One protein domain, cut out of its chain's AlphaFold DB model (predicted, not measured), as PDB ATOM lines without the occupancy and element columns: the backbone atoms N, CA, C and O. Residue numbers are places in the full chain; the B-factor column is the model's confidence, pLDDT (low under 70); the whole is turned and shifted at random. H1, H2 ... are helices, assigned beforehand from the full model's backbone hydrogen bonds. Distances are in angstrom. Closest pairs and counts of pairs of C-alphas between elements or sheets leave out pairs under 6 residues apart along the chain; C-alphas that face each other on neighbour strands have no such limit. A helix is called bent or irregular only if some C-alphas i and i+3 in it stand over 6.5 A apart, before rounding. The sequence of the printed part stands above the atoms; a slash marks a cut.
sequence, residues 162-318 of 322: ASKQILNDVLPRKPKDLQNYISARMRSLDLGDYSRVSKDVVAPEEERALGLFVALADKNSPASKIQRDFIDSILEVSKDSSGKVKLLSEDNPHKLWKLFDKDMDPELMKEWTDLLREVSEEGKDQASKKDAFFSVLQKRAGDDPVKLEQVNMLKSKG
ATOM      1  N   ALA A 162      47.137  -0.562   8.203       89.94
ATOM      2  CA  ALA A 162      46.561  -1.630   9.014       89.94
ATOM      3  C   ALA A 162      45.033  -1.652   8.883       89.94
ATOM      4  O   ALA A 162      44.465  -2.707   8.591       89.94
ATOM      5  N   SER A 163      44.372  -0.497   9.005       89.88
ATOM      6  CA  SER A 163      42.921  -0.410   8.833       89.88
ATOM      7  C   SER A 163      42.506  -0.688   7.397       89.88
ATOM      8  O   SER A 163      41.541  -1.418   7.188       89.88
ATOM      9  N   LYS A 164      43.262  -0.209   6.397       88.44
ATOM     10  CA  LYS A 164      43.041  -0.574   4.985       88.44
ATOM     11  C   LYS A 164      43.046  -2.084   4.781       88.44
ATOM     12  O   LYS A 164      42.126  -2.616   4.166       88.44
ATOM     13  N   GLN A 165      44.065  -2.768   5.300       89.94
ATOM     14  CA  GLN A 165      44.176  -4.221   5.193       89.94
ATOM     15  C   GLN A 165      42.992  -4.916   5.877       89.94
ATOM     16  O   GLN A 165      42.365  -5.796   5.296       89.94
ATOM     17  N   ILE A 166      42.628  -4.494   7.088       91.50
ATOM     18  CA  ILE A 166      41.508  -5.093   7.822       91.50
ATOM     19  C   ILE A 166      40.175  -4.889   7.093       91.50
ATOM     20  O   ILE A 166      39.424  -5.847   6.909       91.50
ATOM     21  N   LEU A 167      39.882  -3.664   6.658       89.00
ATOM     22  CA  LEU A 167      38.621  -3.324   5.996       89.00
ATOM     23  C   LEU A 167      38.450  -4.048   4.656       89.00
ATOM     24  O   LEU A 167      37.329  -4.414   4.302       89.00
ATOM     25  N   ASN A 168      39.545  -4.270   3.924       86.69
ATOM     26  CA  ASN A 168      39.501  -4.890   2.602       86.69
ATOM     27  C   ASN A 168      39.571  -6.425   2.644       86.69
ATOM     28  O   ASN A 168      38.851  -7.070   1.868       86.69
ATOM     29  N   ASP A 169      40.395  -6.980   3.542       88.38
ATOM     30  CA  ASP A 169      40.821  -8.385   3.493       88.38
ATOM     31  C   ASP A 169      40.321  -9.225   4.679       88.38
ATOM     32  O   ASP A 169      40.262 -10.450   4.577       88.38
ATOM     33  N   VAL A 170      39.963  -8.597   5.806       91.25
ATOM     34  CA  VAL A 170      39.593  -9.308   7.044       91.25
ATOM     35  C   VAL A 170      38.100  -9.215   7.333       91.25
ATOM     36  O   VAL A 170      37.476 -10.227   7.659       91.25
ATOM     37  N   LEU A 171      37.513  -8.018   7.249       91.69
ATOM     38  CA  LEU A 171      36.115  -7.833   7.627       91.69
ATOM     39  C   LEU A 171      35.159  -8.433   6.588       91.69
ATOM     40  O   LEU A 171      35.254  -8.120   5.395       91.69
ATOM     41  N   PRO A 172      34.169  -9.235   7.020       91.38
ATOM     42  CA  PRO A 172      33.115  -9.677   6.126       91.38
ATOM     43  C   PRO A 172      32.299  -8.495   5.598       91.38
ATOM     44  O   PRO A 172      31.965  -7.562   6.325       91.38
ATOM     45  N   ARG A 173      31.922  -8.569   4.320       85.00
ATOM     46  CA  ARG A 173      31.184  -7.493   3.633       85.00
ATOM     47  C   ARG A 173      29.671  -7.585   3.810       85.00
ATOM     48  O   ARG A 173      28.970  -6.594   3.647       85.00
ATOM     49  N   LYS A 174      29.145  -8.778   4.100       87.12
ATOM     50  CA  LYS A 174      27.710  -8.980   4.330       87.12
ATOM     51  C   LYS A 174      27.384  -8.650   5.790       87.12
ATOM     52  O   LYS A 174      28.043  -9.212   6.664       87.12
ATOM     53  N   PRO A 175      26.333  -7.858   6.083       88.44
ATOM     54  CA  PRO A 175      26.013  -7.449   7.455       88.44
ATOM     55  C   PRO A 175      25.895  -8.607   8.452       88.44
ATOM     56  O   PRO A 175      26.460  -8.550   9.536       88.44
ATOM     57  N   LYS A 176      25.231  -9.707   8.073       89.81
ATOM     58  CA  LYS A 176      25.082 -10.882   8.949       89.81
ATOM     59  C   LYS A 176      26.425 -11.547   9.273       89.81
ATOM     60  O   LYS A 176      26.663 -11.938  10.411       89.81
ATOM     61  N   ASP A 177      27.303 -11.660   8.281       93.31
ATOM     62  CA  ASP A 177      28.625 -12.258   8.471       93.31
ATOM     63  C   ASP A 177      29.518 -11.335   9.312       93.31
ATOM     64  O   ASP A 177      30.271 -11.816  10.155       93.31
ATOM     65  N   LEU A 178      29.379 -10.013   9.147       92.88
ATOM     66  CA  LEU A 178      30.058  -9.012   9.968       92.88
ATOM     67  C   LEU A 178      29.615  -9.096  11.434       92.88
ATOM     68  O   LEU A 178      30.460  -9.139  12.322       92.88
ATOM     69  N   GLN A 179      28.312  -9.201  11.700       93.81
ATOM     70  CA  GLN A 179      27.781  -9.395  13.056       93.81
ATOM     71  C   GLN A 179      28.318 -10.678  13.702       93.81
ATOM     72  O   GLN A 179      28.745 -10.662  14.857       93.81
ATOM     73  N   ASN A 180      28.349 -11.784  12.948       95.44
ATOM     74  CA  ASN A 180      28.920 -13.048  13.417       95.44
ATOM     75  C   ASN A 180      30.416 -12.910  13.724       95.44
ATOM     76  O   ASN A 180      30.880 -13.396  14.755       95.44
ATOM     77  N   TYR A 181      31.161 -12.223  12.853       96.06
ATOM     78  CA  TYR A 181      32.576 -11.934  13.054       96.06
ATOM     79  C   TYR A 181      32.811 -11.110  14.323       96.06
ATOM     80  O   TYR A 181      33.614 -11.517  15.162       96.06
ATOM     81  N   ILE A 182      32.079 -10.005  14.504       96.56
ATOM     82  CA  ILE A 182      32.165  -9.146  15.693       96.56
ATOM     83  C   ILE A 182      31.861  -9.965  16.945       96.56
ATOM     84  O   ILE A 182      32.659  -9.976  17.881       96.56
ATOM     85  N   SER A 183      30.751 -10.711  16.948       96.31
ATOM     86  CA  SER A 183      30.365 -11.532  18.095       96.31
ATOM     87  C   SER A 183      31.417 -12.588  18.436       96.31
ATOM     88  O   SER A 183      31.692 -12.794  19.618       96.31
ATOM     89  N   ALA A 184      32.007 -13.251  17.439       96.25
ATOM     90  CA  ALA A 184      33.049 -14.247  17.659       96.25
ATOM     91  C   ALA A 184      34.335 -13.611  18.208       96.25
ATOM     92  O   ALA A 184      34.904 -14.115  19.178       96.25
ATOM     93  N   ARG A 185      34.768 -12.482  17.630       96.25
ATOM     94  CA  ARG A 185      35.994 -11.790  18.043       96.25
ATOM     95  C   ARG A 185      35.874 -11.188  19.432       96.25
ATOM     96  O   ARG A 185      36.748 -11.442  20.256       96.25
ATOM     97  N   MET A 186      34.772 -10.504  19.736       96.25
ATOM     98  CA  MET A 186      34.522  -9.978  21.080       96.25
ATOM     99  C   MET A 186      34.556 -11.076  22.145       96.25
ATOM    100  O   MET A 186      35.191 -10.885  23.177       96.25
ATOM    101  N   ARG A 187      33.960 -12.248  21.876       94.81
ATOM    102  CA  ARG A 187      34.033 -13.400  22.791       94.81
ATOM    103  C   ARG A 187      35.459 -13.923  22.948       94.81
ATOM    104  O   ARG A 187      35.883 -14.165  24.070       94.81
ATOM    105  N   SER A 188      36.202 -14.077  21.850       95.19
ATOM    106  CA  SER A 188      37.590 -14.565  21.901       95.19
ATOM    107  C   SER A 188      38.547 -13.625  22.639       95.19
ATOM    108  O   SER A 188      39.533 -14.082  23.208       95.19
ATOM    109  N   LEU A 189      38.243 -12.325  22.638       95.94
ATOM    110  CA  LEU A 189      39.032 -11.273  23.276       95.94
ATOM    111  C   LEU A 189      38.498 -10.890  24.673       95.94
ATOM    112  O   LEU A 189      39.029  -9.969  25.282       95.94
ATOM    113  N   ASP A 190      37.454 -11.570  25.165       95.31
ATOM    114  CA  ASP A 190      36.739 -11.267  26.418       95.31
ATOM    115  C   ASP A 190      36.286  -9.793  26.551       95.31
ATOM    116  O   ASP A 190      36.362  -9.187  27.615       95.31
ATOM    117  N   LEU A 191      35.785  -9.208  25.455       94.81
ATOM    118  CA  LEU A 191      35.340  -7.802  25.385       94.81
ATOM    119  C   LEU A 191      33.837  -7.608  25.667       94.81
ATOM    120  O   LEU A 191      33.321  -6.493  25.555       94.81
ATOM    121  N   GLY A 192      33.122  -8.693  25.977       91.12
ATOM    122  CA  GLY A 192      31.666  -8.731  26.147       91.12
ATOM    123  C   GLY A 192      30.947  -9.612  25.116       91.12
ATOM    124  O   GLY A 192      31.572 -10.293  24.304       91.12
ATOM    125  N   ASP A 193      29.609  -9.614  25.157       89.62
ATOM    126  CA  ASP A 193      28.757 -10.434  24.280       89.62
ATOM    127  C   ASP A 193      27.896  -9.566  23.355       89.62
ATOM    128  O   ASP A 193      26.804  -9.135  23.724       89.62
ATOM    129  N   TYR A 194      28.371  -9.362  22.121       92.44
ATOM    130  CA  TYR A 194      27.670  -8.583  21.092       92.44
ATOM    131  C   TYR A 194      26.240  -9.072  20.821       92.44
ATOM    132  O   TYR A 194      25.366  -8.277  20.495       92.44
ATOM    133  N   SER A 195      25.967 -10.372  20.989       85.56
ATOM    134  CA  SER A 195      24.647 -10.942  20.678       85.56
ATOM    135  C   SER A 195      23.509 -10.422  21.565       85.56
ATOM    136  O   SER A 195      22.342 -10.611  21.229       85.56
ATOM    137  N   ARG A 196      23.844  -9.761  22.681       83.81
ATOM    138  CA  ARG A 196      22.894  -9.167  23.632       83.81
ATOM    139  C   ARG A 196      22.856  -7.642  23.572       83.81
ATOM    140  O   ARG A 196      22.129  -7.031  24.345       83.81
ATOM    141  N   VAL A 197      23.651  -7.032  22.696       87.50
ATOM    142  CA  VAL A 197      23.789  -5.578  22.619       87.50
ATOM    143  C   VAL A 197      22.587  -4.984  21.889       87.50
ATOM    144  O   VAL A 197      22.228  -5.415  20.791       87.50
ATOM    145  N   SER A 198      21.958  -3.988  22.510       85.75
ATOM    146  CA  SER A 198      20.854  -3.240  21.920       85.75
ATOM    147  C   SER A 198      21.346  -2.284  20.824       85.75
ATOM    148  O   SER A 198      22.498  -1.837  20.809       85.75
ATOM    149  N   LYS A 199      20.452  -1.933  19.890       84.19
ATOM    150  CA  LYS A 199      20.770  -1.005  18.786       84.19
ATOM    151  C   LYS A 199      21.089   0.417  19.261       84.19
ATOM    152  O   LYS A 199      21.680   1.190  18.511       84.19
ATOM    153  N   ASP A 200      20.709   0.755  20.489       81.75
ATOM    154  CA  ASP A 200      20.990   2.061  21.086       81.75
ATOM    155  C   ASP A 200      22.474   2.207  21.460       81.75
ATOM    156  O   ASP A 200      23.039   3.307  21.359       81.75
ATOM    157  N   VAL A 201      23.122   1.084  21.797       87.00
ATOM    158  CA  VAL A 201      24.559   0.994  22.083       87.00
ATOM    159  C   VAL A 201      25.362   0.924  20.782       87.00
ATOM    160  O   VAL A 201      26.259   1.746  20.575       87.00
ATOM    161  N   VAL A 202      25.011  -0.001  19.877       90.31
ATOM    162  CA  VAL A 202      25.642  -0.134  18.550       90.31
ATOM    163  C   VAL A 202      24.574  -0.110  17.469       90.31
ATOM    164  O   VAL A 202      23.839  -1.080  17.271       90.31
ATOM    165  N   ALA A 203      24.507   1.003  16.743       89.38
ATOM    166  CA  ALA A 203      23.596   1.118  15.618       89.38
ATOM    167  C   ALA A 203      24.124   0.310  14.412       89.38
ATOM    168  O   ALA A 203      25.339   0.138  14.273       89.38
ATOM    169  N   PRO A 204      23.250  -0.170  13.509       89.06
ATOM    170  CA  PRO A 204      23.660  -0.989  12.363       89.06
ATOM    171  C   PRO A 204      24.724  -0.335  11.458       89.06
ATOM    172  O   PRO A 204      25.556  -1.020  10.864       89.06
ATOM    173  N   GLU A 205      24.725   0.989  11.340       86.31
ATOM    174  CA  GLU A 205      25.734   1.754  10.605       86.31
ATOM    175  C   GLU A 205      27.112   1.792  11.287       86.31
ATOM    176  O   GLU A 205      28.116   2.070  10.633       86.31
ATOM    177  N   GLU A 206      27.194   1.485  12.579       89.81
ATOM    178  CA  GLU A 206      28.437   1.528  13.354       89.81
ATOM    179  C   GLU A 206      29.153   0.167  13.392       89.81
ATOM    180  O   GLU A 206      30.303   0.084  13.825       89.81
ATOM    181  N   GLU A 207      28.514  -0.899  12.894       91.69
ATOM    182  CA  GLU A 207      29.046  -2.270  12.908       91.69
ATOM    183  C   GLU A 207      30.402  -2.372  12.202       91.69
ATOM    184  O   GLU A 207      31.286  -3.091  12.660       91.69
ATOM    185  N   ARG A 208      30.613  -1.619  11.113       91.31
ATOM    186  CA  ARG A 208      31.902  -1.601  10.400       91.31
ATOM    187  C   ARG A 208      33.026  -1.000  11.246       91.31
ATOM    188  O   ARG A 208      34.112  -1.573  11.291       91.31
ATOM    189  N   ALA A 209      32.755   0.105  11.944       91.75
ATOM    190  CA  ALA A 209      33.712   0.739  12.851       91.75
ATOM    191  C   ALA A 209      34.052  -0.185  14.032       91.75
ATOM    192  O   ALA A 209      35.219  -0.359  14.375       91.75
ATOM    193  N   LEU A 210      33.040  -0.848  14.607       94.44
ATOM    194  CA  LEU A 210      33.246  -1.829  15.671       94.44
ATOM    195  C   LEU A 210      34.051  -3.034  15.171       94.44
ATOM    196  O   LEU A 210      34.980  -3.472  15.844       94.44
ATOM    197  N   GLY A 211      33.722  -3.546  13.982       94.44
ATOM    198  CA  GLY A 211      34.451  -4.618  13.308       94.44
ATOM    199  C   GLY A 211      35.931  -4.289  13.137       94.44
ATOM    200  O   GLY A 211      36.780  -5.110  13.479       94.44
ATOM    201  N   LEU A 212      36.239  -3.074  12.674       94.12
ATOM    202  CA  LEU A 212      37.608  -2.581  12.559       94.12
ATOM    203  C   LEU A 212      38.313  -2.565  13.920       94.12
ATOM    204  O   LEU A 212      39.404  -3.120  14.040       94.12
ATOM    205  N   PHE A 213      37.680  -1.989  14.946       95.50
ATOM    206  CA  PHE A 213      38.247  -1.935  16.292       95.50
ATOM    207  C   PHE A 213      38.586  -3.333  16.829       95.50
ATOM    208  O   PHE A 213      39.718  -3.578  17.239       95.50
ATOM    209  N   VAL A 214      37.638  -4.278  16.787       96.38
ATOM    210  CA  VAL A 214      37.865  -5.629  17.336       96.38
ATOM    211  C   VAL A 214      38.896  -6.419  16.532       96.38
ATOM    212  O   VAL A 214      39.616  -7.237  17.098       96.38
ATOM    213  N   ALA A 215      38.998  -6.171  15.224       95.62
ATOM    214  CA  ALA A 215      40.021  -6.773  14.378       95.62
ATOM    215  C   ALA A 215      41.418  -6.217  14.689       95.62
ATOM    216  O   ALA A 215      42.379  -6.983  14.745       95.62
ATOM    217  N   LEU A 216      41.537  -4.905  14.922       95.19
ATOM    218  CA  LEU A 216      42.789  -4.272  15.343       95.19
ATOM    219  C   LEU A 216      43.210  -4.721  16.751       95.19
ATOM    220  O   LEU A 216      44.403  -4.899  16.993       95.19
ATOM    221  N   ALA A 217      42.249  -4.943  17.651       96.06
ATOM    222  CA  ALA A 217      42.496  -5.405  19.017       96.06
ATOM    223  C   ALA A 217      43.034  -6.845  19.096       96.06
ATOM    224  O   ALA A 217      43.594  -7.242  20.119       96.06
ATOM    225  N   ASP A 218      42.905  -7.637  18.027       94.44
ATOM    226  CA  ASP A 218      43.510  -8.965  17.970       94.44
ATOM    227  C   ASP A 218      45.044  -8.864  18.089       94.44
ATOM    228  O   ASP A 218      45.710  -8.052  17.439       94.44
ATOM    229  N   LYS A 219      45.649  -9.716  18.925       89.75
ATOM    230  CA  LYS A 219      47.106  -9.713  19.132       89.75
ATOM    231  C   LYS A 219      47.874  -9.972  17.833       89.75
ATOM    232  O   LYS A 219      48.953  -9.417  17.654       89.75
ATOM    233  N   ASN A 220      47.292 -10.723  16.900       90.62
ATOM    234  CA  ASN A 220      47.899 -11.042  15.609       90.62
ATOM    235  C   ASN A 220      47.536 -10.040  14.498       90.62
ATOM    236  O   ASN A 220      47.851 -10.280  13.333       90.62
ATOM    237  N   SER A 221      46.860  -8.938  14.830       93.31
ATOM    238  CA  SER A 221      46.495  -7.910  13.856       93.31
ATOM    239  C   SER A 221      47.728  -7.174  13.298       93.31
ATOM    240  O   SER A 221      48.785  -7.137  13.940       93.31
ATOM    241  N   PRO A 222      47.611  -6.518  12.128       93.44
ATOM    242  CA  PRO A 222      48.659  -5.645  11.596       93.44
ATOM    243  C   PRO A 222      48.805  -4.312  12.362       93.44
ATOM    244  O   PRO A 222      49.513  -3.426  11.885       93.44
ATOM    245  N   ALA A 223      48.149  -4.138  13.518       93.38
ATOM    246  CA  ALA A 223      48.197  -2.898  14.285       93.38
ATOM    247  C   ALA A 223      49.630  -2.550  14.722       93.38
ATOM    248  O   ALA A 223      50.355  -3.372  15.300       93.38
ATOM    249  N   SER A 224      50.014  -1.296  14.480       93.38
ATOM    250  CA  SER A 224      51.267  -0.722  14.971       93.38
ATOM    251  C   SER A 224      51.285  -0.636  16.501       93.38
ATOM    252  O   SER A 224      50.242  -0.684  17.153       93.38
ATOM    253  N   LYS A 225      52.468  -0.440  17.096       94.56
ATOM    254  CA  LYS A 225      52.586  -0.238  18.549       94.56
ATOM    255  C   LYS A 225      51.712   0.921  19.049       94.56
ATOM    256  O   LYS A 225      51.060   0.776  20.069       94.56
ATOM    257  N   ILE A 226      51.671   2.033  18.313       94.06
ATOM    258  CA  ILE A 226      50.885   3.218  18.690       94.06
ATOM    259  C   ILE A 226      49.385   2.900  18.675       94.06
ATOM    260  O   ILE A 226      48.681   3.233  19.620       94.06
ATOM    261  N   GLN A 227      48.910   2.186  17.649       93.94
ATOM    262  CA  GLN A 227      47.519   1.730  17.594       93.94
ATOM    263  C   GLN A 227      47.192   0.776  18.749       93.94
ATOM    264  O   GLN A 227      46.122   0.889  19.332       93.94
ATOM    265  N   ARG A 228      48.108  -0.132  19.108       95.62
ATOM    266  CA  ARG A 228      47.924  -1.055  20.241       95.62
ATOM    267  C   ARG A 228      47.850  -0.320  21.573       95.62
ATOM    268  O   ARG A 228      46.897  -0.536  22.308       95.62
ATOM    269  N   ASP A 229      48.785   0.594  21.829       96.44
ATOM    270  CA  ASP A 229      48.790   1.413  23.046       96.44
ATOM    271  C   ASP A 229      47.467   2.200  23.180       96.44
ATOM    272  O   ASP A 229      46.893   2.289  24.269       96.44
ATOM    273  N   PHE A 230      46.947   2.711  22.057       95.88
ATOM    274  CA  PHE A 230      45.669   3.415  22.016       95.88
ATOM    275  C   PHE A 230      44.465   2.484  22.242       95.88
ATOM    276  O   PHE A 230      43.598   2.799  23.059       95.88
ATOM    277  N   ILE A 231      44.420   1.315  21.595       96.06
ATOM    278  CA  ILE A 231      43.376   0.298  21.820       96.06
ATOM    279  C   ILE A 231      43.339  -0.107  23.289       96.06
ATOM    280  O   ILE A 231      42.268  -0.085  23.892       96.06
ATOM    281  N   ASP A 232      44.494  -0.409  23.876       96.75
ATOM    282  CA  ASP A 232      44.598  -0.811  25.275       96.75
ATOM    283  C   ASP A 232      44.035   0.281  26.193       96.75
ATOM    284  O   ASP A 232      43.250  -0.019  27.090       96.75
ATOM    285  N   SER A 233      44.317   1.561  25.922       96.81
ATOM    286  CA  SER A 233      43.744   2.671  26.699       96.81
ATOM    287  C   SER A 233      42.212   2.755  26.613       96.81
ATOM    288  O   SER A 233      41.549   3.024  27.615       96.81
ATOM    289  N   ILE A 234      41.622   2.447  25.450       95.81
ATOM    290  CA  ILE A 234      40.162   2.353  25.295       95.81
ATOM    291  C   ILE A 234      39.619   1.171  26.106       95.81
ATOM    292  O   ILE A 234      38.606   1.316  26.796       95.81
ATOM    293  N   LEU A 235      40.281   0.010  26.052       95.31
ATOM    294  CA  LEU A 235      39.875  -1.178  26.807       95.31
ATOM    295  C   LEU A 235      39.958  -0.953  28.322       95.31
ATOM    296  O   LEU A 235      39.078  -1.411  29.047       95.31
ATOM    297  N   GLU A 236      40.949  -0.199  28.798       94.62
ATOM    298  CA  GLU A 236      41.058   0.198  30.205       94.62
ATOM    299  C   GLU A 236      39.881   1.076  30.655       94.62
ATOM    300  O   GLU A 236      39.288   0.815  31.701       94.62
ATOM    301  N   VAL A 237      39.472   2.064  29.849       93.25
ATOM    302  CA  VAL A 237      38.270   2.875  30.139       93.25
ATOM    303  C   VAL A 237      36.989   2.030  30.106       93.25
ATOM    304  O   VAL A 237      36.026   2.341  30.808       93.25
ATOM    305  N   SER A 238      36.995   0.936  29.345       92.75
ATOM    306  CA  SER A 238      35.867   0.007  29.203       92.75
ATOM    307  C   SER A 238      35.726  -0.983  30.369       92.75
ATOM    308  O   SER A 238      34.826  -1.826  30.346       92.75
ATOM    309  N   LYS A 239      36.621  -0.963  31.365       91.56
ATOM    310  CA  LYS A 239      36.538  -1.876  32.513       91.56
ATOM    311  C   LYS A 239      35.399  -1.495  33.454       91.56
ATOM    312  O   LYS A 239      35.225  -0.326  33.798       91.56
ATOM    313  N   ASP A 240      34.653  -2.503  33.893       86.88
ATOM    314  CA  ASP A 240      33.662  -2.364  34.955       86.88
ATOM    315  C   ASP A 240      34.308  -2.378  36.352       86.88
ATOM    316  O   ASP A 240      35.527  -2.506  36.503       86.88
ATOM    317  N   SER A 241      33.486  -2.249  37.398       82.38
ATOM    318  CA  SER A 241      33.950  -2.233  38.791       82.38
ATOM    319  C   SER A 241      34.649  -3.525  39.235       82.38
ATOM    320  O   SER A 241      35.384  -3.504  40.218       82.38
ATOM    321  N   SER A 242      34.457  -4.640  38.520       85.06
ATOM    322  CA  SER A 242      35.151  -5.910  38.772       85.06
ATOM    323  C   SER A 242      36.492  -6.020  38.036       85.06
ATOM    324  O   SER A 242      37.193  -7.022  38.165       85.06
ATOM    325  N   GLY A 243      36.855  -4.999  37.252       87.19
ATOM    326  CA  GLY A 243      38.049  -4.986  36.414       87.19
ATOM    327  C   GLY A 243      37.884  -5.741  35.094       87.19
ATOM    328  O   GLY A 243      38.849  -5.834  34.329       87.19
ATOM    329  N   LYS A 244      36.686  -6.262  34.797       90.94
ATOM    330  CA  LYS A 244      36.395  -6.947  33.536       90.94
ATOM    331  C   LYS A 244      36.106  -5.927  32.438       90.94
ATOM    332  O   LYS A 244      35.335  -4.993  32.635       90.94
ATOM    333  N   VAL A 245      36.686  -6.135  31.259       93.06
ATOM    334  CA  VAL A 245      36.426  -5.294  30.086       93.06
ATOM    335  C   VAL A 245      35.009  -5.553  29.563       93.06
ATOM    336  O   VAL A 245      34.658  -6.673  29.193       93.06
ATOM    337  N   LYS A 246      34.191  -4.499  29.505       91.50
ATOM    338  CA  LYS A 246      32.878  -4.483  28.853       91.50
ATOM    339  C   LYS A 246      32.839  -3.329  27.859       91.50
ATOM    340  O   LYS A 246      32.367  -2.243  28.176       91.50
ATOM    341  N   LEU A 247      33.324  -3.588  26.643       93.69
ATOM    342  CA  LEU A 247      33.426  -2.573  25.587       93.69
ATOM    343  C   LEU A 247      32.065  -1.959  25.226       93.69
ATOM    344  O   LEU A 247      31.978  -0.787  24.879       93.69
ATOM    345  N   LEU A 248      31.010  -2.777  25.277       92.44
ATOM    346  CA  LEU A 248      29.641  -2.400  24.938       92.44
ATOM    347  C   LEU A 248      28.766  -2.573  26.183       92.44
ATOM    348  O   LEU A 248      28.134  -3.613  26.365       92.44
ATOM    349  N   SER A 249      28.797  -1.577  27.068       85.00
ATOM    350  CA  SER A 249      28.048  -1.571  28.327       85.00
ATOM    351  C   SER A 249      26.907  -0.559  28.278       85.00
ATOM    352  O   SER A 249      27.119   0.578  27.865       85.00
ATOM    353  N   GLU A 250      25.716  -0.937  28.744       83.44
ATOM    354  CA  GLU A 250      24.616   0.018  28.954       83.44
ATOM    355  C   GLU A 250      24.873   0.918  30.173       83.44
ATOM    356  O   GLU A 250      24.482   2.081  30.164       83.44
ATOM    357  N   ASP A 251      25.620   0.426  31.169       81.06
ATOM    358  CA  ASP A 251      26.009   1.193  32.364       81.06
ATOM    359  C   ASP A 251      27.154   2.186  32.082       81.06
ATOM    360  O   ASP A 251      27.384   3.131  32.836       81.06
ATOM    361  N   ASN A 252      27.905   1.967  30.995       80.69
ATOM    362  CA  ASN A 252      28.973   2.851  30.522       80.69
ATOM    363  C   ASN A 252      28.963   2.918  28.981       80.69
ATOM    364  O   ASN A 252      29.840   2.339  28.333       80.69
ATOM    365  N   PRO A 253      27.970   3.593  28.374       84.50
ATOM    366  CA  PRO A 253      27.724   3.562  26.933       84.50
ATOM    367  C   PRO A 253      28.656   4.526  26.184       84.50
ATOM    368  O   PRO A 253      28.238   5.526  25.586       84.50
ATOM    369  N   HIS A 254      29.955   4.237  26.223       90.38
ATOM    370  CA  HIS A 254      30.944   4.982  25.460       90.38
ATOM    371  C   HIS A 254      31.112   4.422  24.044       90.38
ATOM    372  O   HIS A 254      30.953   3.234  23.767       90.38
ATOM    373  N   LYS A 255      31.479   5.311  23.125       90.44
ATOM    374  CA  LYS A 255      31.753   5.013  21.716       90.44
ATOM    375  C   LYS A 255      33.189   5.347  21.323       90.44
ATOM    376  O   LYS A 255      33.471   5.599  20.160       90.44
ATOM    377  N   LEU A 256      34.111   5.347  22.287       91.69
ATOM    378  CA  LEU A 256      35.539   5.624  22.057       91.69
ATOM    379  C   LEU A 256      36.179   4.684  21.021       91.69
ATOM    380  O   LEU A 256      37.064   5.106  20.288       91.69
ATOM    381  N   TRP A 257      35.687   3.449  20.888       91.75
ATOM    382  CA  TRP A 257      36.104   2.508  19.839       91.75
ATOM    383  C   TRP A 257      35.853   3.029  18.415       91.75
ATOM    384  O   TRP A 257      36.517   2.590  17.479       91.75
ATOM    385  N   LYS A 258      34.950   4.003  18.246       89.06
ATOM    386  CA  LYS A 258      34.724   4.689  16.973       89.06
ATOM    387  C   LYS A 258      35.839   5.656  16.607       89.06
ATOM    388  O   LYS A 258      35.856   6.102  15.482       89.06
ATOM    389  N   LEU A 259      36.787   5.989  17.482       85.69
ATOM    390  CA  LEU A 259      37.862   6.924  17.121       85.69
ATOM    391  C   LEU A 259      38.704   6.439  15.922       85.69
ATOM    392  O   LEU A 259      39.187   7.264  15.156       85.69
ATOM    393  N   PHE A 260      38.768   5.122  15.691       79.44
ATOM    394  CA  PHE A 260      39.368   4.519  14.492       79.44
ATOM    395  C   PHE A 260      38.536   4.679  13.207       79.44
ATOM    396  O   PHE A 260      38.995   4.284  12.141       79.44
ATOM    397  N   ASP A 261      37.325   5.241  13.277       64.75
ATOM    398  CA  ASP A 261      36.542   5.644  12.099       64.75
ATOM    399  C   ASP A 261      37.060   6.933  11.442       64.75
ATOM    400  O   ASP A 261      36.556   7.333  10.393       64.75
ATOM    401  N   LYS A 262      38.095   7.548  12.028       66.69
ATOM    402  CA  LYS A 262      38.779   8.736  11.516       66.69
ATOM    403  C   LYS A 262      40.225   8.405  11.187       66.69
ATOM    404  O   LYS A 262      40.859   7.604  11.873       66.69
ATOM    405  N   ASP A 263      40.758   9.084  10.178       67.12
ATOM    406  CA  ASP A 263      42.192   9.079   9.898       67.12
ATOM    407  C   ASP A 263      42.906   9.846  11.025       67.12
ATOM    408  O   ASP A 263      43.027  11.070  11.003       67.12
ATOM    409  N   MET A 264      43.251   9.129  12.097       79.50
ATOM    410  CA  MET A 264      44.025   9.663  13.211       79.50
ATOM    411  C   MET A 264      45.502   9.488  12.897       79.50
ATOM    412  O   MET A 264      45.968   8.370  12.674       79.50
ATOM    413  N   ASP A 265      46.258  10.577  12.922       85.62
ATOM    414  CA  ASP A 265      47.705  10.472  12.829       85.62
ATOM    415  C   ASP A 265      48.310   9.881  14.130       85.62
ATOM    416  O   ASP A 265      47.648   9.795  15.176       85.62
ATOM    417  N   PRO A 266      49.575   9.423  14.091       89.00
ATOM    418  CA  PRO A 266      50.215   8.818  15.256       89.00
ATOM    419  C   PRO A 266      50.419   9.758  16.452       89.00
ATOM    420  O   PRO A 266      50.610   9.265  17.562       89.00
ATOM    421  N   GLU A 267      50.451  11.076  16.247       90.62
ATOM    422  CA  GLU A 267      50.597  12.061  17.325       90.62
ATOM    423  C   GLU A 267      49.275  12.200  18.074       90.62
ATOM    424  O   GLU A 267      49.225  11.978  19.284       90.62
ATOM    425  N   LEU A 268      48.182  12.382  17.334       89.38
ATOM    426  CA  LEU A 268      46.833  12.424  17.875       89.38
ATOM    427  C   LEU A 268      46.473  11.126  18.612       89.38
ATOM    428  O   LEU A 268      45.884  11.171  19.690       89.38
ATOM    429  N   MET A 269      46.858   9.954  18.087       92.06
ATOM    430  CA  MET A 269      46.658   8.685  18.805       92.06
ATOM    431  C   MET A 269      47.381   8.651  20.158       92.06
ATOM    432  O   MET A 269      46.835   8.110  21.121       92.06
ATOM    433  N   LYS A 270      48.590   9.217  20.262       94.69
ATOM    434  CA  LYS A 270      49.323   9.286  21.538       94.69
ATOM    435  C   LYS A 270      48.643  10.232  22.519       94.69
ATOM    436  O   LYS A 270      48.429   9.842  23.661       94.69
ATOM    437  N   GLU A 271      48.228  11.415  22.068       92.31
ATOM    438  CA  GLU A 271      47.508  12.370  22.919       92.31
ATOM    439  C   GLU A 271      46.226  11.767  23.498       92.31
ATOM    440  O   GLU A 271      45.941  11.916  24.691       92.31
ATOM    441  N   TRP A 272      45.473  11.042  22.666       93.56
ATOM    442  CA  TRP A 272      44.292  10.304  23.103       93.56
ATOM    443  C   TRP A 272      44.638   9.153  24.043       93.56
ATOM    444  O   TRP A 272      43.920   8.938  25.016       93.56
ATOM    445  N   THR A 273      45.731   8.432  23.796       96.12
ATOM    446  CA  THR A 273      46.204   7.368  24.693       96.12
ATOM    447  C   THR A 273      46.488   7.918  26.088       96.12
ATOM    448  O   THR A 273      46.013   7.361  27.078       96.12
ATOM    449  N   ASP A 274      47.223   9.027  26.175       96.19
ATOM    450  CA  ASP A 274      47.571   9.658  27.448       96.19
ATOM    451  C   ASP A 274      46.323  10.192  28.156       96.19
ATOM    452  O   ASP A 274      46.142   9.972  29.353       96.19
ATOM    453  N   LEU A 275      45.407  10.813  27.404       95.06
ATOM    454  CA  LEU A 275      44.122  11.256  27.938       95.06
ATOM    455  C   LEU A 275      43.325  10.090  28.525       95.06
ATOM    456  O   LEU A 275      42.845  10.176  29.650       95.06
ATOM    457  N   LEU A 276      43.172   8.990  27.790       95.56
ATOM    458  CA  LEU A 276      42.351   7.864  28.235       95.56
ATOM    459  C   LEU A 276      42.970   7.124  29.425       95.56
ATOM    460  O   LEU A 276      42.234   6.584  30.253       95.56
ATOM    461  N   ARG A 277      44.300   7.143  29.562       95.56
ATOM    462  CA  ARG A 277      44.984   6.649  30.764       95.56
ATOM    463  C   ARG A 277      44.635   7.483  31.992       95.56
ATOM    464  O   ARG A 277      44.194   6.904  32.981       95.56
ATOM    465  N   GLU A 278      44.717   8.811  31.899       94.88
ATOM    466  CA  GLU A 278      44.286   9.712  32.981       94.88
ATOM    467  C   GLU A 278      42.808   9.495  33.341       94.88
ATOM    468  O   GLU A 278      42.448   9.443  34.514       94.88
ATOM    469  N   VAL A 279      41.943   9.294  32.341       93.69
ATOM    470  CA  VAL A 279      40.514   9.004  32.559       93.69
ATOM    471  C   VAL A 279      40.302   7.671  33.266       93.69
ATOM    472  O   VAL A 279      39.425   7.559  34.125       93.69
ATOM    473  N   SER A 280      41.077   6.647  32.915       90.31
ATOM    474  CA  SER A 280      41.007   5.350  33.584       90.31
ATOM    475  C   SER A 280      41.410   5.461  35.058       90.31
ATOM    476  O   SER A 280      40.731   4.887  35.912       90.31
ATOM    477  N   GLU A 281      42.457   6.238  35.352       90.25
ATOM    478  CA  GLU A 281      42.944   6.508  36.708       90.25
ATOM    479  C   GLU A 281      41.939   7.311  37.538       90.25
ATOM    480  O   GLU A 281      41.504   6.822  38.578       90.25
ATOM    481  N   GLU A 282      41.492   8.470  37.045       88.06
ATOM    482  CA  GLU A 282      40.474   9.310  37.696       88.06
ATOM    483  C   GLU A 282      39.159   8.542  37.890       88.06
ATOM    484  O   GLU A 282      38.472   8.655  38.903       88.06
ATOM    485  N   GLY A 283      38.800   7.711  36.910       81.81
ATOM    486  CA  GLY A 283      37.588   6.907  36.927       81.81
ATOM    487  C   GLY A 283      37.595   5.759  37.934       81.81
ATOM    488  O   GLY A 283      36.654   4.969  37.900       81.81
ATOM    489  N   LYS A 284      38.641   5.596  38.755       78.81
ATOM    490  CA  LYS A 284      38.610   4.733  39.951       78.81
ATOM    491  C   LYS A 284      37.886   5.412  41.116       78.81
ATOM    492  O   LYS A 284      37.267   4.721  41.916       78.81
ATOM    493  N   ASP A 285      37.920   6.743  41.148       69.00
ATOM    494  CA  ASP A 285      37.386   7.570  42.233       69.00
ATOM    495  C   ASP A 285      36.038   8.228  41.875       69.00
ATOM    496  O   ASP A 285      35.394   8.847  42.721       69.00
ATOM    497  N   GLN A 286      35.593   8.102  40.619       71.56
ATOM    498  CA  GLN A 286      34.355   8.696  40.103       71.56
ATOM    499  C   GLN A 286      33.236   7.664  39.922       71.56
ATOM    500  O   GLN A 286      33.478   6.507  39.584       71.56
ATOM    501  N   ALA A 287      31.986   8.118  40.063       70.12
ATOM    502  CA  ALA A 287      30.799   7.276  39.893       70.12
ATOM    503  C   ALA A 287      30.578   6.810  38.441       70.12
ATOM    504  O   ALA A 287      29.985   5.756  38.221       70.12
ATOM    505  N   SER A 288      31.053   7.572  37.445       84.69
ATOM    506  CA  SER A 288      30.949   7.202  36.032       84.69
ATOM    507  C   SER A 288      32.216   7.550  35.241       84.69
ATOM    508  O   SER A 288      32.887   8.552  35.501       84.69
ATOM    509  N   LYS A 289      32.537   6.745  34.216       87.69
ATOM    510  CA  LYS A 289      33.663   7.028  33.301       87.69
ATOM    511  C   LYS A 289      33.421   8.269  32.440       87.69
ATOM    512  O   LYS A 289      34.380   8.932  32.055       87.69
ATOM    513  N   LYS A 290      32.156   8.615  32.181       90.31
ATOM    514  CA  LYS A 290      31.765   9.864  31.514       90.31
ATOM    515  C   LYS A 290      32.198  11.078  32.336       90.31
ATOM    516  O   LYS A 290      32.794  12.003  31.787       90.31
ATOM    517  N   ASP A 291      31.944  11.064  33.643       89.94
ATOM    518  CA  ASP A 291      32.334  12.166  34.526       89.94
ATOM    519  C   ASP A 291      33.852  12.255  34.673       89.94
ATOM    520  O   ASP A 291      34.403  13.349  34.571       89.94
ATOM    521  N   ALA A 292      34.539  11.114  34.788       92.06
ATOM    522  CA  ALA A 292      36.001  11.071  34.757       92.06
ATOM    523  C   ALA A 292      36.570  11.668  33.456       92.06
ATOM    524  O   ALA A 292      37.478  12.496  33.500       92.06
ATOM    525  N   PHE A 293      35.990  11.321  32.301       92.81
ATOM    526  CA  PHE A 293      36.398  11.848  30.999       92.81
ATOM    527  C   PHE A 293      36.312  13.375  30.930       92.81
ATOM    528  O   PHE A 293      37.273  14.043  30.542       92.81
ATOM    529  N   PHE A 294      35.180  13.948  31.345       92.00
ATOM    530  CA  PHE A 294      35.012  15.401  31.325       92.00
ATOM    531  C   PHE A 294      35.789  16.113  32.439       92.00
ATOM    532  O   PHE A 294      36.246  17.227  32.204       92.00
ATOM    533  N   SER A 295      36.003  15.479  33.598       92.94
ATOM    534  CA  SER A 295      36.873  15.997  34.666       92.94
ATOM    535  C   SER A 295      38.312  16.157  34.171       92.94
ATOM    536  O   SER A 295      38.888  17.240  34.274       92.94
ATOM    537  N   VAL A 296      38.875  15.123  33.537       94.19
ATOM    538  CA  VAL A 296      40.229  15.170  32.960       94.19
ATOM    539  C   VAL A 296      40.337  16.250  31.882       94.19
ATOM    540  O   VAL A 296      41.279  17.042  31.892       94.19
ATOM    541  N   LEU A 297      39.347  16.351  30.990       92.94
ATOM    542  CA  LEU A 297      39.315  17.411  29.981       92.94
ATOM    543  C   LEU A 297      39.274  18.818  30.594       92.94
ATOM    544  O   LEU A 297      39.971  19.707  30.110       92.94
ATOM    545  N   GLN A 298      38.495  19.024  31.658       93.00
ATOM    546  CA  GLN A 298      38.448  20.301  32.376       93.00
ATOM    547  C   GLN A 298      39.788  20.618  33.050       93.00
ATOM    548  O   GLN A 298      40.281  21.736  32.913       93.00
ATOM    549  N   LYS A 299      40.431  19.634  33.695       93.75
ATOM    550  CA  LYS A 299      41.773  19.797  34.284       93.75
ATOM    551  C   LYS A 299      42.809  20.196  33.227       93.75
ATOM    552  O   LYS A 299      43.600  21.103  33.466       93.75
ATOM    553  N   ARG A 300      42.775  19.567  32.046       93.56
ATOM    554  CA  ARG A 300      43.663  19.892  30.913       93.56
ATOM    555  C   ARG A 300      43.361  21.252  30.273       93.56
ATOM    556  O   ARG A 300      44.270  21.886  29.741       93.56
ATOM    557  N   ALA A 301      42.104  21.694  30.297       92.88
ATOM    558  CA  ALA A 301      41.719  23.025  29.833       92.88
ATOM    559  C   ALA A 301      42.232  24.132  30.772       92.88
ATOM    560  O   ALA A 301      42.591  25.207  30.292       92.88
ATOM    561  N   GLY A 302      42.315  23.859  32.080       93.44
ATOM    562  CA  GLY A 302      42.721  24.842  33.084       93.44
ATOM    563  C   GLY A 302      41.778  26.046  33.085       93.44
ATOM    564  O   GLY A 302      40.565  25.880  32.983       93.44
ATOM    565  N   ASP A 303      42.342  27.253  33.138       93.19
ATOM    566  CA  ASP A 303      41.587  28.515  33.113       93.19
ATOM    567  C   ASP A 303      41.372  29.076  31.692       93.19
ATOM    568  O   ASP A 303      40.938  30.217  31.535       93.19
ATOM    569  N   ASP A 304      41.691  28.313  30.639       95.19
ATOM    570  CA  ASP A 304      41.521  28.762  29.253       95.19
ATOM    571  C   ASP A 304      40.027  28.751  28.866       95.19
ATOM    572  O   ASP A 304      39.437  27.674  28.697       95.19
ATOM    573  N   PRO A 305      39.393  29.926  28.678       91.38
ATOM    574  CA  PRO A 305      37.957  30.001  28.426       91.38
ATOM    575  C   PRO A 305      37.559  29.344  27.099       91.38
ATOM    576  O   PRO A 305      36.466  28.785  27.003       91.38
ATOM    577  N   VAL A 306      38.441  29.352  26.094       91.12
ATOM    578  CA  VAL A 306      38.169  28.754  24.780       91.12
ATOM    579  C   VAL A 306      38.161  27.234  24.895       91.12
ATOM    580  O   VAL A 306      37.252  26.574  24.387       91.12
ATOM    581  N   LYS A 307      39.139  26.658  25.602       91.00
ATOM    582  CA  LYS A 307      39.181  25.206  25.831       91.00
ATOM    583  C   LYS A 307      38.019  24.745  26.701       91.00
ATOM    584  O   LYS A 307      37.405  23.726  26.399       91.00
ATOM    585  N   LEU A 308      37.668  25.501  27.739       91.44
ATOM    586  CA  LEU A 308      36.515  25.188  28.585       91.44
ATOM    587  C   LEU A 308      35.203  25.199  27.791       91.44
ATOM    588  O   LEU A 308      34.383  24.290  27.940       91.44
ATOM    589  N   GLU A 309      35.015  26.172  26.897       90.12
ATOM    590  CA  GLU A 309      33.868  26.199  25.989       90.12
ATOM    591  C   GLU A 309      33.847  24.967  25.071       90.12
ATOM    592  O   GLU A 309      32.806  24.323  24.923       90.12
ATOM    593  N   GLN A 310      34.997  24.567  24.522       86.75
ATOM    594  CA  GLN A 310      35.112  23.352  23.709       86.75
ATOM    595  C   GLN A 310      34.750  22.084  24.487       86.75
ATOM    596  O   GLN A 310      34.014  21.241  23.968       86.75
ATOM    597  N   VAL A 311      35.197  21.952  25.739       88.75
ATOM    598  CA  VAL A 311      34.838  20.815  26.600       88.75
ATOM    599  C   VAL A 311      33.330  20.781  26.858       88.75
ATOM    600  O   VAL A 311      32.708  19.723  26.733       88.75
ATOM    601  N   ASN A 312      32.716  21.932  27.137       87.56
ATOM    602  CA  ASN A 312      31.269  22.032  27.336       87.56
ATOM    603  C   ASN A 312      30.487  21.681  26.061       87.56
ATOM    604  O   ASN A 312      29.499  20.942  26.121       87.56
ATOM    605  N   MET A 313      30.958  22.131  24.895       85.06
ATOM    606  CA  MET A 313      30.381  21.743  23.609       85.06
ATOM    607  C   MET A 313      30.487  20.232  23.378       85.06
ATOM    608  O   MET A 313      29.483  19.602  23.043       85.06
ATOM    609  N   LEU A 314      31.658  19.625  23.603       84.69
ATOM    610  CA  LEU A 314      31.853  18.175  23.477       84.69
ATOM    611  C   LEU A 314      30.915  17.392  24.402       84.69
ATOM    612  O   LEU A 314      30.318  16.401  23.972       84.69
ATOM    613  N   LYS A 315      30.735  17.868  25.641       86.50
ATOM    614  CA  LYS A 315      29.800  17.285  26.612       86.50
ATOM    615  C   LYS A 315      28.357  17.339  26.121       86.50
ATOM    616  O   LYS A 315      27.654  16.338  26.216       86.50
ATOM    617  N   SER A 316      27.937  18.466  25.546       85.50
ATOM    618  CA  SER A 316      26.571  18.641  25.032       85.50
ATOM    619  C   SER A 316      26.255  17.777  23.803       85.50
ATOM    620  O   SER A 316      25.126  17.321  23.652       85.50
ATOM    621  N   LYS A 317      27.250  17.521  22.942       81.81
ATOM    622  CA  LYS A 317      27.076  16.754  21.696       81.81
ATOM    623  C   LYS A 317      26.997  15.239  21.910       81.81
ATOM    624  O   LYS A 317      26.593  14.526  20.998       81.81
ATOM    625  N   GLY A 318      27.419  14.725  23.071       82.06
ATOM    626  CA  GLY A 318      27.366  13.286  23.372       82.06
ATOM    627  C   GLY A 318      28.181  12.416  22.403       82.06
ATOM    628  O   GLY A 318      27.828  11.270  22.138       82.06
TER     629      GLY A 318
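Overview. This is residues 162 to 318 of the 322 residues of an uncharacterized protein of Bdellovibrio sp. CG11_big_fil_rev_8_21_14_0_20_39_38 (UniProt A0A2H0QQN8). Helices follow one another along an elongated body: H1 and H2 pack on H3 at one end, H4 and H6 run side by side in the middle, and the hairpin of H7 and H8 makes the other end. Short H5 packs across H3, near the middle. The printed part has 157 residues, with eight named helices, H1 to H8 in order, and no named strand: all helix. The whole is compact, with a radius of gyration of the C-alphas of 15.9 A, and its C-alphas span 49 by 31 by 26 A along their three main axes.

Along the chain. H1, residues 162 to 170, begins at C-alpha 162 (46.561, -1.630, 9.014). H2 is residues 175 to 188, 19.8 A long, and H3 residues 204 to 217, 20.5 A. H4 is residues 225 to 237, 18.7 A, and H5 residues 256 to 261, 10.0 A. H6, residues 266 to 282, is the longest, 24.5 A. H7 is residues 289 to 301, 18.2 A, and H8 residues 305 to 317, 18.4 A, ending at C-alpha 317 (27.076, 16.754, 21.696). H3 is irregular, with C-alphas 205 and 208 7.0 A apart, and H5 only just, with C-alphas 257 and 260 6.6 A apart.

Arrangement. The hub, H3, touches H1 (closest C-alphas Ile 166 and Leu 212, 6.6 A), H2 (Ile 182 and Gly 211, 5.6 A), H4 (Ala 217 and Ile 231, 6.4 A) and H5 (Ala 209 and Asp 261, 5.7 A). H3 and H5 stand about perpendicular, at 85 degrees. H4 touches H6 at a shallow tilt of 26 degrees, the same way, closest at the C-alphas of Phe 230 and Thr 273, 4.8 A. H4 and H5, a helical hairpin, only just touch, with 3 pairs of C-alphas within 8 A, the closest those of Ile 234 and Leu 256, 6.5 A. H6, with residues 275 to 282 alone, touches H7 at a steep tilt of 63 degrees, closest at the C-alphas of Val 279 and Phe 293, 5.2 A. H7 and H8, a helical hairpin, touch at 19 degrees, opposite ways, closest at the C-alphas of Ala 301 and Lys 307, 5.2 A. Every O i to N i+4 pair is within hydrogen-bond range in H1, H2, H4, H6, H7 and H8; H3 has 8 of 10, and H5 0 of 2, with 2 of 3 O i to N i+3 pairs.

Size, cuts and confidence. The farthest C-alphas, of Asp 177 and Asp 303, are 49.4 A apart. The printed part has no cut. The links H2 to H3 and H4 to H5 are long. Residues 261 to 263 and 285 have pLDDT under 70.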